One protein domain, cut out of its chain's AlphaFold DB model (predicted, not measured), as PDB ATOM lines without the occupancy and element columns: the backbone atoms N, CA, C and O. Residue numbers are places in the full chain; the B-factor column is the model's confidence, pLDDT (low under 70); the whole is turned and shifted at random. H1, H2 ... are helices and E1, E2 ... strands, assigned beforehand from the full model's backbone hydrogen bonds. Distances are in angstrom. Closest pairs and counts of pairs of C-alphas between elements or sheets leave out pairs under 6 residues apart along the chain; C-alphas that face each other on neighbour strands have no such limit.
ATOM      1  N   ARG A  73     -10.621 -33.713 -41.322       95.75
ATOM      2  CA  ARG A  73     -10.271 -32.599 -40.428       95.75
ATOM      3  C   ARG A  73     -11.264 -31.446 -40.534       95.75
ATOM      4  O   ARG A  73     -11.716 -30.942 -39.508       95.75
ATOM      5  N   ASP A  74     -11.611 -31.047 -41.752       95.81
ATOM      6  CA  ASP A  74     -12.444 -29.870 -41.985       95.81
ATOM      7  C   ASP A  74     -13.894 -30.127 -41.556       95.81
ATOM      8  O   ASP A  74     -14.513 -29.268 -40.927       95.81
ATOM      9  N   ALA A  75     -14.422 -31.333 -41.793       95.25
ATOM     10  CA  ALA A  75     -15.738 -31.722 -41.298       95.25
ATOM     11  C   ALA A  75     -15.790 -31.753 -39.762       95.25
ATOM     12  O   ALA A  75     -16.749 -31.259 -39.167       95.25
ATOM     13  N   LEU A  76     -14.758 -32.294 -39.105       96.69
ATOM     14  CA  LEU A  76     -14.657 -32.297 -37.644       96.69
ATOM     15  C   LEU A  76     -14.569 -30.877 -37.066       96.69
ATOM     16  O   LEU A  76     -15.225 -30.583 -36.062       96.69
ATOM     17  N   ALA A  77     -13.793 -29.998 -37.705       96.44
ATOM     18  CA  ALA A  77     -13.653 -28.600 -37.311       96.44
ATOM     19  C   ALA A  77     -14.969 -27.830 -37.499       96.44
ATOM     20  O   ALA A  77     -15.394 -27.116 -36.595       96.44
ATOM     21  N   GLY A  78     -15.672 -28.043 -38.617       94.69
ATOM     22  CA  GLY A  78     -16.980 -27.435 -38.879       94.69
ATOM     23  C   GLY A  78     -18.065 -27.842 -37.875       94.69
ATOM     24  O   GLY A  78     -18.991 -27.078 -37.615       94.69
ATOM     25  N   LEU A  79     -17.935 -29.024 -37.267       94.88
ATOM     26  CA  LEU A  79     -18.807 -29.500 -36.188       94.88
ATOM     27  C   LEU A  79     -18.319 -29.083 -34.786       94.88
ATOM     28  O   LEU A  79     -19.026 -29.325 -33.808       94.88
ATOM     29  N   GLY A  80     -17.126 -28.486 -34.679       96.00
ATOM     30  CA  GLY A  80     -16.462 -28.124 -33.422       96.00
ATOM     31  C   GLY A  80     -16.152 -29.304 -32.507       96.00
ATOM     32  O   GLY A  80     -16.185 -29.158 -31.292       96.00
ATOM     33  N   ILE A  81     -15.878 -30.477 -33.084       96.25
ATOM     34  CA  ILE A  81     -15.521 -31.695 -32.337       96.25
ATOM     35  C   ILE A  81     -14.096 -32.178 -32.628       96.25
ATOM     36  O   ILE A  81     -13.701 -33.243 -32.159       96.25
ATOM     37  N   TYR A  82     -13.331 -31.419 -33.417       96.38
ATOM     38  CA  TYR A  82     -11.991 -31.799 -33.862       96.38
ATOM     39  C   TYR A  82     -11.025 -32.069 -32.708       96.38
ATOM     40  O   TYR A  82     -10.430 -33.147 -32.677       96.38
ATOM     41  N   ASP A  83     -10.898 -31.136 -31.764       95.19
ATOM     42  CA  ASP A  83      -9.903 -31.233 -30.691       95.19
ATOM     43  C   ASP A  83     -10.146 -32.465 -29.820       95.19
ATOM     44  O   ASP A  83      -9.242 -33.259 -29.573       95.19
ATOM     45  N   GLU A  84     -11.398 -32.683 -29.425       94.62
ATOM     46  CA  GLU A  84     -11.764 -33.769 -28.522       94.62
ATOM     47  C   GLU A  84     -11.738 -35.146 -29.216       94.62
ATOM     48  O   GLU A  84     -11.297 -36.128 -28.621       94.62
ATOM     49  N   VAL A  85     -12.112 -35.234 -30.504       96.12
ATOM     50  CA  VAL A  85     -11.910 -36.460 -31.302       96.12
ATOM     51  C   VAL A  85     -10.420 -36.776 -31.445       96.12
ATOM     52  O   VAL A  85     -10.019 -37.923 -31.258       96.12
ATOM     53  N   THR A  86      -9.602 -35.772 -31.760       95.62
ATOM     54  CA  THR A  86      -8.154 -35.937 -31.952       95.62
ATOM     55  C   THR A  86      -7.485 -36.381 -30.655       95.62
ATOM     56  O   THR A  86      -6.792 -37.396 -30.659       95.62
ATOM     57  N   ARG A  87      -7.792 -35.721 -29.529       94.56
ATOM     58  CA  ARG A  87      -7.293 -36.075 -28.191       94.56
ATOM     59  C   ARG A  87      -7.543 -37.545 -27.855       94.56
ATOM     60  O   ARG A  87      -6.625 -38.243 -27.430       94.56
ATOM     61  N   LEU A  88      -8.777 -38.018 -28.048       94.00
ATOM     62  CA  LEU A  88      -9.150 -39.404 -27.758       94.00
ATOM     63  C   LEU A  88      -8.387 -40.406 -28.630       94.00
ATOM     64  O   LEU A  88      -7.903 -41.419 -28.132       94.00
ATOM     65  N   LEU A  89      -8.266 -40.125 -29.930       94.19
ATOM     66  CA  LEU A  89      -7.570 -41.009 -30.863       94.19
ATOM     67  C   LEU A  89      -6.062 -41.046 -30.599       94.19
ATOM     68  O   LEU A  89      -5.471 -42.124 -30.630       94.19
ATOM     69  N   GLU A  90      -5.437 -39.900 -30.330       92.62
ATOM     70  CA  GLU A  90      -4.005 -39.803 -30.038       92.62
ATOM     71  C   GLU A  90      -3.647 -40.510 -28.733       92.62
ATOM     72  O   GLU A  90      -2.749 -41.351 -28.734       92.62
ATOM     73  N   ARG A  91      -4.401 -40.262 -27.651       89.56
ATOM     74  CA  ARG A  91      -4.172 -40.916 -26.353       89.56
ATOM     75  C   ARG A  91      -4.211 -42.440 -26.461       89.56
ATOM     76  O   ARG A  91      -3.432 -43.127 -25.813       89.56
ATOM     77  N   SER A  92      -5.110 -42.981 -27.279       87.25
ATOM     78  CA  SER A  92      -5.252 -44.429 -27.449       87.25
ATOM     79  C   SER A  92      -4.359 -45.027 -28.545       87.25
ATOM     80  O   SER A  92      -4.506 -46.208 -28.860       87.25
ATOM     81  N   GLY A  93      -3.460 -44.234 -29.144       89.69
ATOM     82  CA  GLY A  93      -2.572 -44.649 -30.240       89.69
ATOM     83  C   GLY A  93      -3.291 -44.950 -31.561       89.69
ATOM     84  O   GLY A  93      -2.724 -45.551 -32.465       89.69
ATOM     85  N   LEU A  94      -4.548 -44.531 -31.705       93.38
ATOM     86  CA  LEU A  94      -5.375 -44.733 -32.898       93.38
ATOM     87  C   LEU A  94      -5.290 -43.565 -33.888       93.38
ATOM     88  O   LEU A  94      -5.871 -43.639 -34.973       93.38
ATOM     89  N   GLY A  95      -4.572 -42.491 -33.549       92.38
ATOM     90  CA  GLY A  95      -4.426 -41.305 -34.396       92.38
ATOM     91  C   GLY A  95      -3.951 -41.655 -35.807       92.38
ATOM     92  O   GLY A  95      -4.674 -41.428 -36.773       92.38
ATOM     93  N   ARG A  96      -2.785 -42.302 -35.947       93.31
ATOM     94  CA  ARG A  96      -2.167 -42.558 -37.261       93.31
ATOM     95  C   ARG A  96      -3.066 -43.382 -38.189       93.31
ATOM     96  O   ARG A  96      -3.283 -42.960 -39.323       93.31
ATOM     97  N   ILE A  97      -3.620 -44.508 -37.722       94.62
ATOM     98  CA  ILE A  97      -4.479 -45.379 -38.552       94.62
ATOM     99  C   ILE A  97      -5.788 -44.698 -38.977       94.62
ATOM    100  O   ILE A  97      -6.363 -45.048 -40.007       94.62
ATOM    101  N   THR A  98      -6.273 -43.729 -38.197       94.62
ATOM    102  CA  THR A  98      -7.561 -43.079 -38.451       94.62
ATOM    103  C   THR A  98      -7.462 -41.745 -39.180       94.62
ATOM    104  O   THR A  98      -8.482 -41.297 -39.699       94.62
ATOM    105  N   THR A  99      -6.285 -41.121 -39.259       92.69
ATOM    106  CA  THR A  99      -6.100 -39.797 -39.885       92.69
ATOM    107  C   THR A  99      -5.121 -39.798 -41.056       92.69
ATOM    108  O   THR A  99      -5.133 -38.865 -41.858       92.69
ATOM    109  N   THR A 100      -4.293 -40.836 -41.209       92.75
ATOM    110  CA  THR A 100      -3.290 -40.881 -42.281       92.75
ATOM    111  C   THR A 100      -3.866 -41.518 -43.537       92.75
ATOM    112  O   THR A 100      -4.308 -42.667 -43.529       92.75
ATOM    113  N   PRO A 165     -12.635 -59.010 -25.611       76.00
ATOM    114  CA  PRO A 165     -13.361 -59.934 -24.752       76.00
ATOM    115  C   PRO A 165     -14.678 -60.393 -25.407       76.00
ATOM    116  O   PRO A 165     -15.377 -59.580 -26.015       76.00
ATOM    117  N   PRO A 166     -15.067 -61.673 -25.267       74.19
ATOM    118  CA  PRO A 166     -16.293 -62.194 -25.880       74.19
ATOM    119  C   PRO A 166     -17.573 -61.662 -25.214       74.19
ATOM    120  O   PRO A 166     -18.669 -61.849 -25.747       74.19
ATOM    121  N   ALA A 167     -17.452 -61.036 -24.042       75.81
ATOM    122  CA  ALA A 167     -18.570 -60.518 -23.275       75.81
ATOM    123  C   ALA A 167     -18.248 -59.163 -22.629       75.81
ATOM    124  O   ALA A 167     -17.123 -58.876 -22.236       75.81
ATOM    125  N   PHE A 168     -19.302 -58.364 -22.462       81.81
ATOM    126  CA  PHE A 168     -19.317 -57.073 -21.779       81.81
ATOM    127  C   PHE A 168     -20.620 -57.002 -20.984       81.81
ATOM    128  O   PHE A 168     -21.671 -56.606 -21.505       81.81
ATOM    129  N   SER A 169     -20.576 -57.442 -19.725       80.81
ATOM    130  CA  SER A 169     -21.771 -57.598 -18.883       80.81
ATOM    131  C   SER A 169     -22.541 -56.287 -18.687       80.81
ATOM    132  O   SER A 169     -23.770 -56.279 -18.579       80.81
ATOM    133  N   LYS A 170     -21.834 -55.152 -18.708       85.62
ATOM    134  CA  LYS A 170     -22.393 -53.813 -18.493       85.62
ATOM    135  C   LYS A 170     -22.801 -53.083 -19.777       85.62
ATOM    136  O   LYS A 170     -23.198 -51.920 -19.705       85.62
ATOM    137  N   MET A 171     -22.823 -53.758 -20.930       87.00
ATOM    138  CA  MET A 171     -23.131 -53.153 -22.236       87.00
ATOM    139  C   MET A 171     -24.449 -52.359 -22.268       87.00
ATOM    140  O   MET A 171     -24.501 -51.270 -22.834       87.00
ATOM    141  N   LYS A 172     -25.519 -52.858 -21.630       89.81
ATOM    142  CA  LYS A 172     -26.801 -52.127 -21.551       89.81
ATOM    143  C   LYS A 172     -26.692 -50.843 -20.724       89.81
ATOM    144  O   LYS A 172     -27.321 -49.850 -21.071       89.81
ATOM    145  N   GLY A 173     -25.924 -50.876 -19.633       90.56
ATOM    146  CA  GLY A 173     -25.668 -49.710 -18.789       90.56
ATOM    147  C   GLY A 173     -24.842 -48.664 -19.529       90.56
ATOM    148  O   GLY A 173     -25.231 -47.503 -19.556       90.56
ATOM    149  N   PHE A 174     -23.786 -49.101 -20.218       91.12
ATOM    150  CA  PHE A 174     -22.944 -48.236 -21.041       91.12
ATOM    151  C   PHE A 174     -23.736 -47.563 -22.168       91.12
ATOM    152  O   PHE A 174     -23.659 -46.354 -22.357       91.12
ATOM    153  N   TRP A 175     -24.578 -48.326 -22.875       93.12
ATOM    154  CA  TRP A 175     -25.429 -47.785 -23.937       93.12
ATOM    155  C   TRP A 175     -26.359 -46.672 -23.444       93.12
ATOM    156  O   TRP A 175     -26.547 -45.688 -24.154       93.12
ATOM    157  N   ARG A 176     -26.926 -46.786 -22.235       92.50
ATOM    158  CA  ARG A 176     -27.851 -45.775 -21.683       92.50
ATOM    159  C   ARG A 176     -27.207 -44.398 -21.512       92.50
ATOM    160  O   ARG A 176     -27.938 -43.411 -21.494       92.50
ATOM    161  N   LEU A 177     -25.877 -44.321 -21.437       93.00
ATOM    162  CA  LEU A 177     -25.163 -43.054 -21.290       93.00
ATOM    163  C   LEU A 177     -25.333 -42.152 -22.517       93.00
ATOM    164  O   LEU A 177     -25.364 -40.946 -22.353       93.00
ATOM    165  N   PHE A 178     -25.473 -42.702 -23.728       94.38
ATOM    166  CA  PHE A 178     -25.468 -41.914 -24.974       94.38
ATOM    167  C   PHE A 178     -26.442 -42.404 -26.054       94.38
ATOM    168  O   PHE A 178     -26.671 -41.716 -27.049       94.38
ATOM    169  N   GLY A 179     -26.990 -43.605 -25.905       94.38
ATOM    170  CA  GLY A 179     -27.826 -44.271 -26.893       94.38
ATOM    171  C   GLY A 179     -29.315 -44.008 -26.702       94.38
ATOM    172  O   GLY A 179     -29.823 -43.974 -25.583       94.38
ATOM    173  N   ALA A 180     -30.028 -43.859 -27.813       92.81
ATOM    174  CA  ALA A 180     -31.472 -43.708 -27.848       92.81
ATOM    175  C   ALA A 180     -32.184 -45.044 -27.577       92.81
ATOM    176  O   ALA A 180     -32.024 -46.020 -28.321       92.81
ATOM    177  N   GLY A 181     -33.017 -45.065 -26.535       89.25
ATOM    178  CA  GLY A 181     -33.804 -46.230 -26.135       89.25
ATOM    179  C   GLY A 181     -32.952 -47.397 -25.622       89.25
ATOM    180  O   GLY A 181     -31.754 -47.277 -25.370       89.25
ATOM    181  N   GLU A 182     -33.571 -48.566 -25.455       88.00
ATOM    182  CA  GLU A 182     -32.876 -49.725 -24.888       88.00
ATOM    183  C   GLU A 182     -31.959 -50.445 -25.885       88.00
ATOM    184  O   GLU A 182     -32.319 -50.711 -27.041       88.00
ATOM    185  N   PHE A 183     -30.789 -50.861 -25.389       85.06
ATOM    186  CA  PHE A 183     -29.894 -51.725 -26.145       85.06
ATOM    187  C   PHE A 183     -30.537 -53.098 -26.359       85.06
ATOM    188  O   PHE A 183     -30.730 -53.881 -25.426       85.06
ATOM    189  N   SER A 184     -30.833 -53.402 -27.617       77.25
ATOM    190  CA  SER A 184     -31.467 -54.649 -28.047       77.25
ATOM    191  C   SER A 184     -30.644 -55.319 -29.148       77.25
ATOM    192  O   SER A 184     -31.114 -55.513 -30.268       77.25
ATOM    193  N   GLY A 185     -29.384 -55.649 -28.835       68.81
ATOM    194  CA  GLY A 185     -28.489 -56.398 -29.722       68.81
ATOM    195  C   GLY A 185     -28.440 -55.830 -31.146       68.81
ATOM    196  O   GLY A 185     -28.298 -54.626 -31.341       68.81
ATOM    197  N   ASN A 186     -28.639 -56.692 -32.148       67.94
ATOM    198  CA  ASN A 186     -28.594 -56.368 -33.583       67.94
ATOM    199  C   ASN A 186     -29.626 -55.324 -34.077       67.94
ATOM    200  O   ASN A 186     -29.664 -55.011 -35.271       67.94
ATOM    201  N   LYS A 187     -30.475 -54.766 -33.205       78.19
ATOM    202  CA  LYS A 187     -31.505 -53.792 -33.589       78.19
ATOM    203  C   LYS A 187     -31.026 -52.344 -33.548       78.19
ATOM    204  O   LYS A 187     -31.525 -51.556 -34.362       78.19
ATOM    205  N   VAL A 188     -30.083 -51.990 -32.673       88.38
ATOM    206  CA  VAL A 188     -29.627 -50.595 -32.513       88.38
ATOM    207  C   VAL A 188     -28.660 -50.181 -33.621       88.38
ATOM    208  O   VAL A 188     -27.839 -50.970 -34.090       88.38
ATOM    209  N   SER A 189     -28.791 -48.948 -34.101       91.50
ATOM    210  CA  SER A 189     -27.951 -48.365 -35.149       91.50
ATOM    211  C   SER A 189     -26.962 -47.361 -34.574       91.50
ATOM    212  O   SER A 189     -27.219 -46.734 -33.556       91.50
ATOM    213  N   HIS A 190     -25.860 -47.128 -35.286       92.75
ATOM    214  CA  HIS A 190     -24.947 -46.021 -34.998       92.75
ATOM    215  C   HIS A 190     -25.672 -44.667 -34.937       92.75
ATOM    216  O   HIS A 190     -25.298 -43.790 -34.170       92.75
ATOM    217  N   THR A 191     -26.739 -44.498 -35.722       92.25
ATOM    218  CA  THR A 191     -27.565 -43.276 -35.710       92.25
ATOM    219  C   THR A 191     -28.392 -43.107 -34.429       92.25
ATOM    220  O   THR A 191     -28.918 -42.024 -34.197       92.25
ATOM    221  N   ASP A 192     -28.490 -44.144 -33.590       94.00
ATOM    222  CA  ASP A 192     -29.120 -44.069 -32.268       94.00
ATOM    223  C   ASP A 192     -28.155 -43.527 -31.192       94.00
ATOM    224  O   ASP A 192     -28.601 -43.173 -30.110       94.00
ATOM    225  N   ILE A 193     -26.850 -43.403 -31.469       95.31
ATOM    226  CA  ILE A 193     -25.884 -42.755 -30.561       95.31
ATOM    227  C   ILE A 193     -26.072 -41.245 -30.670       95.31
ATOM    228  O   ILE A 193     -25.803 -40.685 -31.728       95.31
ATOM    229  N   ARG A 194     -26.554 -40.563 -29.630       94.94
ATOM    230  CA  ARG A 194     -26.867 -39.121 -29.675       94.94
ATOM    231  C   ARG A 194     -25.612 -38.254 -29.758       94.94
ATOM    232  O   ARG A 194     -25.569 -37.335 -30.579       94.94
ATOM    233  N   HIS A 195     -24.602 -38.589 -28.958       95.75
ATOM    234  CA  HIS A 195     -23.395 -37.787 -28.783       95.75
ATOM    235  C   HIS A 195     -22.538 -37.716 -30.066       95.75
ATOM    236  O   HIS A 195     -22.132 -38.769 -30.574       95.75
ATOM    237  N   PRO A 196     -22.218 -36.510 -30.585       96.12
ATOM    238  CA  PRO A 196     -21.497 -36.334 -31.844       96.12
ATOM    239  C   PRO A 196     -20.141 -37.027 -31.895       96.12
ATOM    240  O   PRO A 196     -19.878 -37.798 -32.817       96.12
ATOM    241  N   ILE A 197     -19.325 -36.815 -30.861       96.38
ATOM    242  CA  ILE A 197     -17.973 -37.378 -30.755       96.38
ATOM    243  C   ILE A 197     -18.016 -38.903 -30.752       96.38
ATOM    244  O   ILE A 197     -17.415 -39.537 -31.615       96.38
ATOM    245  N   LEU A 198     -18.803 -39.495 -29.849       96.50
ATOM    246  CA  LEU A 198     -18.937 -40.945 -29.737       96.50
ATOM    247  C   LEU A 198     -19.444 -41.576 -31.035       96.50
ATOM    248  O   LEU A 198     -18.894 -42.583 -31.473       96.50
ATOM    249  N   ARG A 199     -20.460 -40.981 -31.686       96.25
ATOM    250  CA  ARG A 199     -20.980 -41.499 -32.961       96.25
ATOM    251  C   ARG A 199     -19.931 -41.429 -34.068       96.25
ATOM    252  O   ARG A 199     -19.844 -42.362 -34.867       96.25
ATOM    253  N   TYR A 200     -19.193 -40.326 -34.155       96.31
ATOM    254  CA  TYR A 200     -18.157 -40.169 -35.169       96.31
ATOM    255  C   TYR A 200     -17.041 -41.195 -34.956       96.31
ATOM    256  O   TYR A 200     -16.738 -41.968 -35.861       96.31
ATOM    257  N   ILE A 201     -16.513 -41.271 -33.733       96.00
ATOM    258  CA  ILE A 201     -15.440 -42.189 -33.346       96.00
ATOM    259  C   ILE A 201     -15.832 -43.640 -33.589       96.00
ATOM    260  O   ILE A 201     -15.114 -44.338 -34.291       96.00
ATOM    261  N   ILE A 202     -16.970 -44.113 -33.073       94.94
ATOM    262  CA  ILE A 202     -17.323 -45.532 -33.219       94.94
ATOM    263  C   ILE A 202     -17.465 -45.922 -34.694       94.94
ATOM    264  O   ILE A 202     -16.998 -46.982 -35.094       94.94
ATOM    265  N   ARG A 203     -17.987 -45.025 -35.546       94.62
ATOM    266  CA  ARG A 203     -18.038 -45.246 -36.998       94.62
ATOM    267  C   ARG A 203     -16.661 -45.201 -37.647       94.62
ATOM    268  O   ARG A 203     -16.430 -45.970 -38.582       94.62
ATOM    269  N   LEU A 204     -15.771 -44.329 -37.187       95.44
ATOM    270  CA  LEU A 204     -14.382 -44.258 -37.627       95.44
ATOM    271  C   LEU A 204     -13.636 -45.552 -37.306       95.44
ATOM    272  O   LEU A 204     -13.050 -46.142 -38.212       95.44
ATOM    273  N   LEU A 205     -13.752 -46.057 -36.075       94.81
ATOM    274  CA  LEU A 205     -13.188 -47.343 -35.660       94.81
ATOM    275  C   LEU A 205     -13.750 -48.495 -36.495       94.81
ATOM    276  O   LEU A 205     -12.981 -49.324 -36.980       94.81
ATOM    277  N   SER A 206     -15.063 -48.501 -36.756       93.50
ATOM    278  CA  SER A 206     -15.676 -49.476 -37.659       93.50
ATOM    279  C   SER A 206     -15.103 -49.407 -39.071       93.50
ATOM    280  O   SER A 206     -14.954 -50.443 -39.685       93.50
ATOM    281  N   ASN A 207     -14.776 -48.242 -39.635       91.94
ATOM    282  CA  ASN A 207     -14.208 -48.181 -40.994       91.94
ATOM    283  C   ASN A 207     -12.694 -48.455 -41.036       91.94
ATOM    284  O   ASN A 207     -12.157 -48.632 -42.128       91.94
ATOM    285  N   THR A 208     -12.021 -48.477 -39.883       93.81
ATOM    286  CA  THR A 208     -10.560 -48.578 -39.770       93.81
ATOM    287  C   THR A 208     -10.164 -49.842 -39.006       93.81
ATOM    288  O   THR A 208     -10.169 -50.921 -39.591       93.81
ATOM    289  N   VAL A 209      -9.856 -49.740 -37.710       91.81
ATOM    290  CA  VAL A 209      -9.232 -50.807 -36.909       91.81
ATOM    291  C   VAL A 209     -10.123 -52.036 -36.701       91.81
ATOM    292  O   VAL A 209      -9.634 -53.160 -36.741       91.81
ATOM    293  N   LEU A 210     -11.436 -51.844 -36.530       91.94
ATOM    294  CA  LEU A 210     -12.391 -52.952 -36.381       91.94
ATOM    295  C   LEU A 210     -12.864 -53.510 -37.724       91.94
ATOM    296  O   LEU A 210     -13.550 -54.521 -37.752       91.94
ATOM    297  N   TYR A 211     -12.546 -52.797 -38.802       89.56
ATOM    298  CA  TYR A 211     -12.996 -52.979 -40.170       89.56
ATOM    299  C   TYR A 211     -14.408 -53.571 -40.385       89.56
ATOM    300  O   TYR A 211     -14.709 -54.756 -40.255       89.56
ATOM    301  N   ARG A 212     -15.260 -52.718 -40.937       87.06
ATOM    302  CA  ARG A 212     -16.550 -53.004 -41.526       87.06
ATOM    303  C   ARG A 212     -16.710 -52.147 -42.747       87.06
ATOM    304  O   ARG A 212     -16.555 -50.930 -42.714       87.06
ATOM    305  N   ASN A 213     -17.157 -52.806 -43.797       79.50
ATOM    306  CA  ASN A 213     -17.321 -52.156 -45.073       79.50
ATOM    307  C   ASN A 213     -18.403 -51.058 -45.046       79.50
ATOM    308  O   ASN A 213     -18.171 -49.927 -45.468       79.50
ATOM    309  N   GLU A 214     -19.575 -51.378 -44.483       77.25
ATOM    310  CA  GLU A 214     -20.669 -50.425 -44.272       77.25
ATOM    311  C   GLU A 214     -21.265 -50.583 -42.859       77.25
ATOM    312  O   GLU A 214     -22.082 -51.479 -42.597       77.25
ATOM    313  N   PRO A 215     -20.851 -49.742 -41.892       78.94
ATOM    314  CA  PRO A 215     -21.388 -49.804 -40.544       78.94
ATOM    315  C   PRO A 215     -22.815 -49.243 -40.455       78.94
ATOM    316  O   PRO A 215     -23.059 -48.049 -40.629       78.94
ATOM    317  N   GLY A 216     -23.770 -50.125 -40.158       83.69
ATOM    318  CA  GLY A 216     -25.187 -49.815 -39.939       83.69
ATOM    319  C   GLY A 216     -25.613 -50.018 -38.484       83.69
ATOM    320  O   GLY A 216     -25.855 -49.054 -37.749       83.69
ATOM    321  N   LYS A 217     -25.702 -51.283 -38.058       90.56
ATOM    322  CA  LYS A 217     -26.011 -51.694 -36.673       90.56
ATOM    323  C   LYS A 217     -24.790 -51.644 -35.770       90.56
ATOM    324  O   LYS A 217     -23.716 -51.927 -36.282       90.56
ATOM    325  N   VAL A 218     -24.959 -51.312 -34.494       90.25
ATOM    326  CA  VAL A 218     -23.861 -51.322 -33.515       90.25
ATOM    327  C   VAL A 218     -23.602 -52.757 -33.058       90.25
ATOM    328  O   VAL A 218     -24.542 -53.480 -32.718       90.25
ATOM    329  N   ARG A 219     -22.341 -53.178 -33.085       87.44
ATOM    330  CA  ARG A 219     -21.867 -54.482 -32.618       87.44
ATOM    331  C   ARG A 219     -21.291 -54.389 -31.213       87.44
ATOM    332  O   ARG A 219     -20.956 -53.318 -30.719       87.44
ATOM    333  N   HIS A 220     -21.157 -55.557 -30.599       87.06
ATOM    334  CA  HIS A 220     -20.544 -55.715 -29.289       87.06
ATOM    335  C   HIS A 220     -19.130 -55.121 -29.233       87.06
ATOM    336  O   HIS A 220     -18.869 -54.229 -28.435       87.06
ATOM    337  N   GLU A 221     -18.266 -55.557 -30.151       86.81
ATOM    338  CA  GLU A 221     -16.880 -55.102 -30.300       86.81
ATOM    339  C   GLU A 221     -16.743 -53.586 -30.486       86.81
ATOM    340  O   GLU A 221     -15.819 -52.986 -29.954       86.81
ATOM    341  N   GLU A 222     -17.689 -52.953 -31.187       91.56
ATOM    342  CA  GLU A 222     -17.685 -51.509 -31.435       91.56
ATOM    343  C   GLU A 222     -17.969 -50.726 -30.144       91.56
ATOM    344  O   GLU A 222     -17.318 -49.718 -29.875       91.56
ATOM    345  N   LEU A 223     -18.904 -51.200 -29.310       90.56
ATOM    346  CA  LEU A 223     -19.157 -50.596 -27.997       90.56
ATOM    347  C   LEU A 223     -18.011 -50.829 -27.023       90.56
ATOM    348  O   LEU A 223     -17.714 -49.954 -26.216       90.56
ATOM    349  N   LEU A 224     -17.388 -51.998 -27.097       88.88
ATOM    350  CA  LEU A 224     -16.281 -52.376 -26.234       88.88
ATOM    351  C   LEU A 224     -15.035 -51.532 -26.566       88.88
ATOM    352  O   LEU A 224     -14.444 -50.921 -25.680       88.88
ATOM    353  N   ALA A 225     -14.726 -51.376 -27.854       90.00
ATOM    354  CA  ALA A 225     -13.714 -50.446 -28.351       90.00
ATOM    355  C   ALA A 225     -13.989 -48.994 -27.928       90.00
ATOM    356  O   ALA A 225     -13.077 -48.295 -27.492       90.00
ATOM    357  N   LEU A 226     -15.246 -48.545 -28.024       91.88
ATOM    358  CA  LEU A 226     -15.630 -47.205 -27.582       91.88
ATOM    359  C   LEU A 226     -15.442 -47.030 -26.069       91.88
ATOM    360  O   LEU A 226     -14.966 -45.980 -25.655       91.88
ATOM    361  N   TYR A 227     -15.784 -48.041 -25.260       90.25
ATOM    362  CA  TYR A 227     -15.562 -48.020 -23.812       90.25
ATOM    363  C   TYR A 227     -14.085 -47.813 -23.479       90.25
ATOM    364  O   TYR A 227     -13.781 -46.860 -22.773       90.25
ATOM    365  N   TYR A 228     -13.177 -48.616 -24.042       87.06
ATOM    366  CA  TYR A 228     -11.734 -48.464 -23.793       87.06
ATOM    367  C   TYR A 228     -11.180 -47.098 -24.199       87.06
ATOM    368  O   TYR A 228     -10.180 -46.649 -23.651       87.06
ATOM    369  N   LEU A 229     -11.809 -46.430 -25.168       89.31
ATOM    370  CA  LEU A 229     -11.371 -45.110 -25.601       89.31
ATOM    371  C   LEU A 229     -11.720 -44.013 -24.587       89.31
ATOM    372  O   LEU A 229     -10.970 -43.048 -24.451       89.31
ATOM    373  N   ILE A 230     -12.866 -44.141 -23.911       90.12
ATOM    374  CA  ILE A 230     -13.435 -43.078 -23.068       90.12
ATOM    375  C   ILE A 230     -13.457 -43.418 -21.575       90.12
ATOM    376  O   ILE A 230     -13.812 -42.555 -20.780       90.12
ATOM    377  N   SER A 231     -13.114 -44.647 -21.177       86.88
ATOM    378  CA  SER A 231     -13.241 -45.132 -19.795       86.88
ATOM    379  C   SER A 231     -12.455 -44.302 -18.784       86.88
ATOM    380  O   SER A 231     -12.888 -44.175 -17.646       86.88
ATOM    381  N   GLU A 232     -11.334 -43.708 -19.197       85.88
ATOM    382  CA  GLU A 232     -10.530 -42.811 -18.356       85.88
ATOM    383  C   GLU A 232     -11.158 -41.421 -18.160       85.88
ATOM    384  O   GLU A 232     -10.817 -40.730 -17.206       85.88
ATOM    385  N   ASP A 233     -12.068 -40.994 -19.042       88.19
ATOM    386  CA  ASP A 233     -12.684 -39.658 -18.989       88.19
ATOM    387  C   ASP A 233     -14.071 -39.657 -18.334       88.19
ATOM    388  O   ASP A 233     -14.664 -38.596 -18.131       88.19
ATOM    389  N   ILE A 234     -14.625 -40.835 -18.040       87.44
ATOM    390  CA  ILE A 234     -15.982 -40.976 -17.512       87.44
ATOM    391  C   ILE A 234     -15.947 -41.569 -16.104       87.44
ATOM    392  O   ILE A 234     -15.175 -42.467 -15.795       87.44
ATOM    393  N   THR A 235     -16.858 -41.120 -15.243       80.75
ATOM    394  CA  THR A 235     -17.012 -41.669 -13.883       80.75
ATOM    395  C   THR A 235     -17.742 -43.017 -13.860       80.75
ATOM    396  O   THR A 235     -17.908 -43.630 -12.807       80.75
ATOM    397  N   TRP A 236     -18.196 -43.495 -15.022       81.12
ATOM    398  CA  TRP A 236     -18.868 -44.777 -15.173       81.12
ATOM    399  C   TRP A 236     -17.844 -45.900 -15.345       81.12
ATOM    400  O   TRP A 236     -17.111 -45.928 -16.329       81.12
ATOM    401  N   GLN A 237     -17.827 -46.858 -14.420       69.31
ATOM    402  CA  GLN A 237     -16.885 -47.975 -14.452       69.31
ATOM    403  C   GLN A 237     -17.596 -49.311 -14.661       69.31
ATOM    404  O   GLN A 237     -18.644 -49.595 -14.072       69.31
ATOM    405  N   SER A 238     -16.988 -50.169 -15.480       67.00
ATOM    406  CA  SER A 238     -17.326 -51.587 -15.516       67.00
ATOM    407  C   SER A 238     -16.517 -52.318 -14.445       67.00
ATOM    408  O   SER A 238     -15.309 -52.468 -14.583       67.00
ATOM    409  N   TYR A 239     -17.167 -52.797 -13.383       56.16
ATOM    410  CA  TYR A 239     -16.502 -53.640 -12.384       56.16
ATOM    411  C   TYR A 239     -16.093 -54.995 -13.001       56.16
ATOM    412  O   TYR A 239     -16.940 -55.689 -13.563       56.16
ATOM    413  N   GLY A 240     -14.814 -55.368 -12.880       55.16
ATOM    414  CA  GLY A 240     -14.299 -56.738 -13.044       55.16
ATOM    415  C   GLY A 240     -13.958 -57.209 -14.466       55.16
ATOM    416  O   GLY A 240     -12.871 -57.738 -14.674       55.16
ATOM    417  N   ASP A 241     -14.837 -57.015 -15.453       61.00
ATOM    418  CA  ASP A 241     -14.733 -57.765 -16.727       61.00
ATOM    419  C   ASP A 241     -13.775 -57.165 -17.779       61.00
ATOM    420  O   ASP A 241     -13.456 -57.826 -18.764       61.00
ATOM    421  N   LEU A 242     -13.340 -55.910 -17.613       67.62
ATOM    422  CA  LEU A 242     -12.624 -55.132 -18.644       67.62
ATOM    423  C   LEU A 242     -11.295 -54.545 -18.140       67.62
ATOM    424  O   LEU A 242     -10.881 -53.474 -18.570       67.62
ATOM    425  N   LEU A 243     -10.637 -55.237 -17.206       57.84
ATOM    426  CA  LEU A 243      -9.435 -54.751 -16.511       57.84
ATOM    427  C   LEU A 243      -8.154 -54.740 -17.363       57.84
ATOM    428  O   LEU A 243      -7.147 -54.203 -16.916       57.84
ATOM    429  N   ARG A 244      -8.168 -55.345 -18.556       69.75
ATOM    430  CA  ARG A 244      -7.005 -55.400 -19.454       69.75
ATOM    431  C   ARG A 244      -7.247 -54.545 -20.683       69.75
ATOM    432  O   ARG A 244      -8.314 -54.648 -21.289       69.75
ATOM    433  N   ASP A 245      -6.254 -53.749 -21.051       74.50
ATOM    434  CA  ASP A 245      -6.274 -52.943 -22.267       74.50
ATOM    435  C   ASP A 245      -6.290 -53.811 -23.533       74.50
ATOM    436  O   ASP A 245      -5.762 -54.921 -23.556       74.50
ATOM    437  N   LEU A 246      -6.863 -53.284 -24.621       81.44
ATOM    438  CA  LEU A 246      -6.795 -53.946 -25.925       81.44
ATOM    439  C   LEU A 246      -5.434 -53.749 -26.583       81.44
ATOM    440  O   LEU A 246      -4.946 -52.620 -26.704       81.44
ATOM    441  N   GLY A 313     -28.143 -33.564 -41.385       89.44
ATOM    442  CA  GLY A 313     -29.139 -33.205 -42.390       89.44
ATOM    443  C   GLY A 313     -28.509 -32.556 -43.620       89.44
ATOM    444  O   GLY A 313     -27.332 -32.201 -43.623       89.44
ATOM    445  N   GLY A 314     -29.303 -32.360 -44.679       85.50
ATOM    446  CA  GLY A 314     -28.856 -31.618 -45.870       85.50
ATOM    447  C   GLY A 314     -28.509 -30.149 -45.580       85.50
ATOM    448  O   GLY A 314     -27.774 -29.533 -46.340       85.50
ATOM    449  N   ASP A 315     -28.993 -29.619 -44.457       85.19
ATOM    450  CA  ASP A 315     -28.652 -28.317 -43.877       85.19
ATOM    451  C   ASP A 315     -27.409 -28.364 -42.965       85.19
ATOM    452  O   ASP A 315     -27.143 -27.411 -42.236       85.19
ATOM    453  N   GLN A 316     -26.673 -29.481 -42.981       86.12
ATOM    454  CA  GLN A 316     -25.492 -29.766 -42.162       86.12
ATOM    455  C   GLN A 316     -25.743 -29.770 -40.643       86.12
ATOM    456  O   GLN A 316     -24.795 -29.765 -39.860       86.12
ATOM    457  N   GLN A 317     -27.002 -29.840 -40.193       92.88
ATOM    458  CA  GLN A 317     -27.314 -29.948 -38.765       92.88
ATOM    459  C   GLN A 317     -27.207 -31.387 -38.268       92.88
ATOM    460  O   GLN A 317     -27.619 -32.324 -38.950       92.88
ATOM    461  N   TRP A 318     -26.700 -31.577 -37.051       95.75
ATOM    462  CA  TRP A 318     -26.533 -32.894 -36.442       95.75
ATOM    463  C   TRP A 318     -27.878 -33.551 -36.141       95.75
ATOM    464  O   TRP A 318     -28.749 -32.948 -35.516       95.75
ATOM    465  N   LEU A 319     -28.056 -34.800 -36.566       95.75
ATOM    466  CA  LEU A 319     -29.304 -35.539 -36.389       95.75
ATOM    467  C   LEU A 319     -29.220 -36.441 -35.162       95.75
ATOM    468  O   LEU A 319     -28.311 -37.259 -35.048       95.75
ATOM    469  N   ILE A 320     -30.203 -36.370 -34.271       95.06
ATOM    470  CA  ILE A 320     -30.312 -37.245 -33.095       95.06
ATOM    471  C   ILE A 320     -31.683 -37.904 -33.025       95.06
ATOM    472  O   ILE A 320     -32.630 -37.478 -33.689       95.06
ATOM    473  N   ARG A 321     -31.787 -38.943 -32.195       93.25
ATOM    474  CA  ARG A 321     -33.057 -39.549 -31.805       93.25
ATOM    475  C   ARG A 321     -33.215 -39.496 -30.291       93.25
ATOM    476  O   ARG A 321     -32.229 -39.660 -29.579       93.25
ATOM    477  N   ASP A 322     -34.431 -39.258 -29.816       90.69
ATOM    478  CA  ASP A 322     -34.765 -39.450 -28.401       90.69
ATOM    479  C   ASP A 322     -35.059 -40.928 -28.090       90.69
ATOM    480  O   ASP A 322     -35.036 -41.784 -28.979       90.69
ATOM    481  N   ASP A 323     -35.371 -41.238 -26.832       90.81
ATOM    482  CA  ASP A 323     -35.668 -42.613 -26.405       90.81
ATOM    483  C   ASP A 323     -36.950 -43.185 -27.039       90.81
ATOM    484  O   ASP A 323     -37.086 -44.401 -27.177       90.81
ATOM    485  N   SER A 324     -37.843 -42.316 -27.525       89.44
ATOM    486  CA  SER A 324     -39.015 -42.682 -28.336       89.44
ATOM    487  C   SER A 324     -38.687 -42.836 -29.829       89.44
ATOM    488  O   SER A 324     -39.579 -43.061 -30.648       89.44
ATOM    489  N   ARG A 325     -37.406 -42.725 -30.202       87.25
ATOM    490  CA  ARG A 325     -36.871 -42.742 -31.573       87.25
ATOM    491  C   ARG A 325     -37.391 -41.625 -32.475       87.25
ATOM    492  O   ARG A 325     -37.261 -41.712 -33.700       87.25
ATOM    493  N   LYS A 326     -37.936 -40.555 -31.900       91.12
ATOM    494  CA  LYS A 326     -38.296 -39.350 -32.644       91.12
ATOM    495  C   LYS A 326     -37.024 -38.609 -33.031       91.12
ATOM    496  O   LYS A 326     -36.104 -38.477 -32.230       91.12
ATOM    497  N   GLN A 327     -36.966 -38.144 -34.275       93.31
ATOM    498  CA  GLN A 327     -35.778 -37.508 -34.831       93.31
ATOM    499  C   GLN A 327     -35.772 -35.994 -34.595       93.31
ATOM    500  O   GLN A 327     -36.786 -35.315 -34.791       93.31
ATOM    501  N   PHE A 328     -34.605 -35.467 -34.238       94.06
ATOM    502  CA  PHE A 328     -34.355 -34.043 -34.050       94.06
ATOM    503  C   PHE A 328     -33.085 -33.619 -34.781       94.06
ATOM    504  O   PHE A 328     -32.190 -34.431 -35.007       94.06
ATOM    505  N   GLN A 329     -33.018 -32.336 -35.115       94.62
ATOM    506  CA  GLN A 329     -31.827 -31.666 -35.612       94.62
ATOM    507  C   GLN A 329     -31.275 -30.717 -34.546       94.62
ATOM    508  O   GLN A 329     -32.031 -30.070 -33.810       94.62
ATOM    509  N   VAL A 330     -29.953 -30.664 -34.464       94.56
ATOM    510  CA  VAL A 330     -29.176 -29.896 -33.496       94.56
ATOM    511  C   VAL A 330     -28.126 -29.098 -34.254       94.56
ATOM    512  O   VAL A 330     -27.412 -29.634 -35.103       94.56
ATOM    513  N   ARG A 331     -28.016 -27.809 -33.938       93.94
ATOM    514  CA  ARG A 331     -26.952 -26.957 -34.464       93.94
ATOM    515  C   ARG A 331     -25.704 -27.129 -33.598       93.94
ATOM    516  O   ARG A 331     -25.789 -26.952 -32.391       93.94
ATOM    517  N   LEU A 332     -24.590 -27.482 -34.229       93.88
ATOM    518  CA  LEU A 332     -23.255 -27.509 -33.630       93.88
ATOM    519  C   LEU A 332     -22.470 -26.254 -34.062       93.88
ATOM    520  O   LEU A 332     -22.856 -25.643 -35.068       93.88
ATOM    521  N   PRO A 333     -21.412 -25.846 -33.332       94.69
ATOM    522  CA  PRO A 333     -20.814 -26.489 -32.149       94.69
ATOM    523  C   PRO A 333     -21.590 -26.251 -30.842       94.69
ATOM    524  O   PRO A 333     -22.299 -25.257 -30.719       94.69
ATOM    525  N   LEU A 334     -21.445 -27.167 -29.876       93.50
ATOM    526  CA  LEU A 334     -21.974 -27.059 -28.503       93.50
ATOM    527  C   LEU A 334     -20.938 -27.611 -27.501       93.50
ATOM    528  O   LEU A 334     -21.138 -28.714 -26.983       93.50
ATOM    529  N   PRO A 335     -19.811 -26.906 -27.277       89.75
ATOM    530  CA  PRO A 335     -18.687 -27.412 -26.486       89.75
ATOM    531  C   PRO A 335     -19.083 -27.898 -25.089       89.75
ATOM    532  O   PRO A 335     -18.574 -28.916 -24.626       89.75
ATOM    533  N   GLU A 336     -20.059 -27.237 -24.461       88.75
ATOM    534  CA  GLU A 336     -20.547 -27.543 -23.112       88.75
ATOM    535  C   GLU A 336     -21.240 -28.913 -23.025       88.75
ATOM    536  O   GLU A 336     -21.394 -29.470 -21.941       88.75
ATOM    537  N   LEU A 337     -21.681 -29.449 -24.168       91.19
ATOM    538  CA  LEU A 337     -22.355 -30.743 -24.279       91.19
ATOM    539  C   LEU A 337     -21.543 -31.783 -25.051       91.19
ATOM    540  O   LEU A 337     -21.916 -32.953 -25.034       91.19
ATOM    541  N   THR A 338     -20.495 -31.374 -25.768       91.88
ATOM    542  CA  THR A 338     -19.639 -32.295 -26.525       91.88
ATOM    543  C   THR A 338     -18.349 -32.659 -25.804       91.88
ATOM    544  O   THR A 338     -17.750 -33.661 -26.180       91.88
ATOM    545  N   ASP A 339     -17.908 -31.896 -24.801       89.62
ATOM    546  CA  ASP A 339     -16.771 -32.299 -23.968       89.62
ATOM    547  C   ASP A 339     -17.166 -33.485 -23.073       89.62
ATOM    548  O   ASP A 339     -18.038 -33.392 -22.205       89.62
ATOM    549  N   ILE A 340     -16.509 -34.625 -23.297       89.44
ATOM    550  CA  ILE A 340     -16.791 -35.894 -22.615       89.44
ATOM    551  C   ILE A 340     -16.464 -35.814 -21.118       89.44
ATOM    552  O   ILE A 340     -17.084 -36.514 -20.315       89.44
ATOM    553  N   ARG A 341     -15.551 -34.918 -20.727       87.38
ATOM    554  CA  ARG A 341     -15.074 -34.756 -19.346       87.38
ATOM    555  C   ARG A 341     -16.039 -33.960 -18.466       87.38
ATOM    556  O   ARG A 341     -15.897 -33.973 -17.248       87.38
ATOM    557  N   VAL A 342     -17.046 -33.305 -19.052       83.69
ATOM    558  CA  VAL A 342     -18.111 -32.595 -18.309       83.69
ATOM    559  C   VAL A 342     -18.956 -33.571 -17.476       83.69
ATOM    560  O   VAL A 342     -19.604 -33.185 -16.503       83.69
ATOM    561  N   GLY A 343     -18.912 -34.858 -17.821       80.62
ATOM    562  CA  GLY A 343     -19.500 -35.944 -17.052       80.62
ATOM    563  C   GLY A 343     -20.687 -36.594 -17.750       80.62
ATOM    564  O   GLY A 343     -21.093 -36.240 -18.857       80.62
ATOM    565  N   THR A 344     -21.278 -37.577 -17.073       78.56
ATOM    566  CA  THR A 344     -22.270 -38.494 -17.654       78.56
ATOM    567  C   THR A 344     -23.498 -37.804 -18.259       78.56
ATOM    568  O   THR A 344     -24.075 -38.310 -19.219       78.56
ATOM    569  N   ASN A 345     -23.886 -36.632 -17.749       80.31
ATOM    570  CA  ASN A 345     -25.015 -35.874 -18.294       80.31
ATOM    571  C   ASN A 345     -24.726 -35.323 -19.702       80.31
ATOM    572  O   ASN A 345     -25.623 -35.327 -20.546       80.31
ATOM    573  N   ALA A 346     -23.486 -34.906 -19.984       86.44
ATOM    574  CA  ALA A 346     -23.086 -34.439 -21.312       86.44
ATOM    575  C   ALA A 346     -23.125 -35.585 -22.338       86.44
ATOM    576  O   ALA A 346     -23.643 -35.406 -23.442       86.44
ATOM    577  N   LEU A 347     -22.726 -36.800 -21.932       91.00
ATOM    578  CA  LEU A 347     -22.785 -38.006 -22.774       91.00
ATOM    579  C   LEU A 347     -24.192 -38.300 -23.309       91.00
ATOM    580  O   LEU A 347     -24.331 -38.783 -24.437       91.00
ATOM    581  N   TYR A 348     -25.234 -37.975 -22.533       92.19
ATOM    582  CA  TYR A 348     -26.618 -38.195 -22.949       92.19
ATOM    583  C   TYR A 348     -26.981 -37.344 -24.169       92.19
ATOM    584  O   TYR A 348     -27.714 -37.819 -25.038       92.19
ATOM    585  N   PHE A 349     -26.413 -36.139 -24.281       93.25
ATOM    586  CA  PHE A 349     -26.517 -35.237 -25.428       93.25
ATOM    587  C   PHE A 349     -27.965 -34.991 -25.896       93.25
ATOM    588  O   PHE A 349     -28.408 -35.466 -26.947       93.25
ATOM    589  N   LEU A 350     -28.728 -34.220 -25.113       89.19
ATOM    590  CA  LEU A 350     -30.097 -33.818 -25.457       89.19
ATOM    591  C   LEU A 350     -30.305 -32.300 -25.279       89.19
ATOM    592  O   LEU A 350     -30.985 -31.880 -24.343       89.19
ATOM    593  N   PRO A 351     -29.747 -31.461 -26.171       90.19
ATOM    594  CA  PRO A 351     -29.818 -30.006 -26.037       90.19
ATOM    595  C   PRO A 351     -31.258 -29.484 -26.096       90.19
ATOM    596  O   PRO A 351     -32.092 -29.997 -26.855       90.19
ATOM    597  N   GLU A 352     -31.549 -28.430 -25.334       83.75
ATOM    598  CA  GLU A 352     -32.868 -27.780 -25.301       83.75
ATOM    599  C   GLU A 352     -33.235 -27.146 -26.650       83.75
ATOM    600  O   GLU A 352     -34.362 -27.292 -27.116       83.75
ATOM    601  N   GLY A 353     -32.260 -26.552 -27.349       79.88
ATOM    602  CA  GLY A 353     -32.436 -25.905 -28.658       79.88
ATOM    603  C   GLY A 353     -32.682 -26.846 -29.851       79.88
ATOM    604  O   GLY A 353     -32.606 -26.410 -31.002       79.88
ATOM    605  N   ARG A 354     -32.949 -28.137 -29.614       88.62
ATOM    606  CA  ARG A 354     -33.205 -29.129 -30.671       88.62
ATOM    607  C   ARG A 354     -34.529 -28.858 -31.387       88.62
ATOM    608  O   ARG A 354     -35.541 -28.541 -30.767       88.62
ATOM    609  N   ARG A 355     -34.560 -29.062 -32.703       86.56
ATOM    610  CA  ARG A 355     -35.782 -28.910 -33.513       86.56
ATOM    611  C   ARG A 355     -36.258 -30.270 -33.992       86.56
ATOM    612  O   ARG A 355     -35.459 -31.073 -34.460       86.56
ATOM    613  N   ALA A 356     -37.551 -30.554 -33.866       86.94
ATOM    614  CA  ALA A 356     -38.105 -31.803 -34.380       86.94
ATOM    615  C   ALA A 356     -37.992 -31.833 -35.910       86.94
ATOM    616  O   ALA A 356     -38.391 -30.879 -36.580       86.94
ATOM    617  N   VAL A 357     -37.491 -32.936 -36.466       84.12
ATOM    618  CA  VAL A 357     -37.475 -33.125 -37.918       84.12
ATOM    619  C   VAL A 357     -38.899 -33.461 -38.351       84.12
ATOM    620  O   VAL A 357     -39.408 -34.554 -38.093       84.12
ATOM    621  N   ILE A 358     -39.577 -32.503 -38.987       74.81
ATOM    622  CA  ILE A 358     -40.910 -32.729 -39.545       74.81
ATOM    623  C   ILE A 358     -40.735 -33.598 -40.786       74.81
ATOM    624  O   ILE A 358     -40.344 -33.121 -41.851       74.81
ATOM    625  N   SER A 359     -41.043 -34.889 -40.662       57.88
ATOM    626  CA  SER A 359     -41.204 -35.743 -41.831       57.88
ATOM    627  C   SER A 359     -42.373 -35.188 -42.642       57.88
ATOM    628  O   SER A 359     -43.537 -35.377 -42.280       57.88
ATOM    629  N   ARG A 360     -42.085 -34.480 -43.742       43.19
ATOM    630  CA  ARG A 360     -43.072 -34.277 -44.801       43.19
ATOM    631  C   ARG A 360     -43.365 -35.661 -45.369       43.19
ATOM    632  O   ARG A 360     -42.764 -36.076 -46.353       43.19
TER     633      ARG A 360
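AT A GLANCE: This is residues 73 to 100, 165 to 246 and 313 to 360 of the 460 residues of an uncharacterized protein of Arabis alpina (UniProt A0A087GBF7). Two crossed helices, H5 and H6, make the core; H2 lies over one side of this pair, with the short helices H1 and H3 near its two ends, and H4 packs on H6 on the other side. The small hairpin of E1 and E2 lies toward one end of the longest axis, the short helices H7 and H8 meet at a corner, and long loops fill out much of the rest. The printed part has 158 residues with eight named helices and two named strands, in the order H1 H2 H3 H4 H5 H6 E1 E2 H7 H8, and the sheet E1 - E2 is antiparallel. The class is mostly helix, but under half of the residues, 67 of 158, are in named elements. The whole is compact, with a radius of gyration of the C-alphas of 15.1 A and spans of 46 by 34 by 33 A.

IN THESE COORDINATES: H1, residues 73 to 78, begins at C-alpha 73 at (-10.271, -32.599, -40.428). H2, residues 82 to 91, is 14.2 A long from first to last C-alpha, and H3 is residues 95 to 99. After the first cut, H4 is residues 171 to 176. H5, residues 196 to 207, is the longest helix at 16.6 A and begins at C-alpha 196 at (-21.497, -36.334, -31.844). H6, residues 220 to 230, measures 15.8 A. After the second cut come E1, residues 318 to 321, 10.4 A, and E2, residues 327 to 330, 10.2 A. H7 is residues 335 to 338, and H8, residues 344 to 348, ends at C-alpha 348 at (-26.618, -38.195, -22.949).

HOW THE PARTS SIT: H5 and H6 touch at a steep tilt of 53 degrees, opposite ways, closest at the C-alphas of Ile 202 and Leu 226, 6.1 A apart. H2 and H5 only just touch, with 3 pairs of C-alphas within 8 A, the closest Val 85 and Ile 197 at 6.2 A; H5 does so with residues 197 to 201 alone. H2 and H6 only just touch, and only at their ends, with 3 such pairs, the closest Leu 88 and Leu 229 at 6.5 A. H1 is close to H2 but not clearly touching, with the closest C-alphas, Leu 76 and Tyr 82, 4.7 A apart. H2 and H3 touch only at the corner, closest at Leu 89 and Gly 95, 4.7 A between C-alphas. H4 touches H6 at a steep tilt of 63 degrees, the same way, with the C-alphas of Met 171 and Leu 223 closest at 7.5 A. H7 and H8 touch only at the corner, closest at the C-alphas of Leu 337 and Ala 346, 4.8 A. In the hairpin of E1 and E2, antiparallel at 146 degrees, N 318 and O 330 are 2.8 A apart and N 320 and O 328 2.9 A, both within hydrogen-bond range. Residues 328 to 329 of E2 also pair, antiparallel, with residues 355 to 356. In H1 to H6 every O i to N i+4 pair is within hydrogen-bond range; H8 has 0 of 1, but 2 of 2 O i to N i+3 pairs, and H7 is too short for an O i to N i+4 pair.

THE WHOLE: The two C-alphas farthest apart, those of Arg 244 and Arg 360, are 48.9 A apart. Residues 101 to 164 are not printed, with 27.8 A from C-alpha 100 to C-alpha 165; residues 247 to 312 are not printed either, with 34.6 A from C-alpha 246 to C-alpha 313. The links H4 to H5 and H5 to H6 are long. The mean pLDDT of the printed part is 87.8, and residues 185 to 186, 237 to 244 and 359 to 360 are under 70.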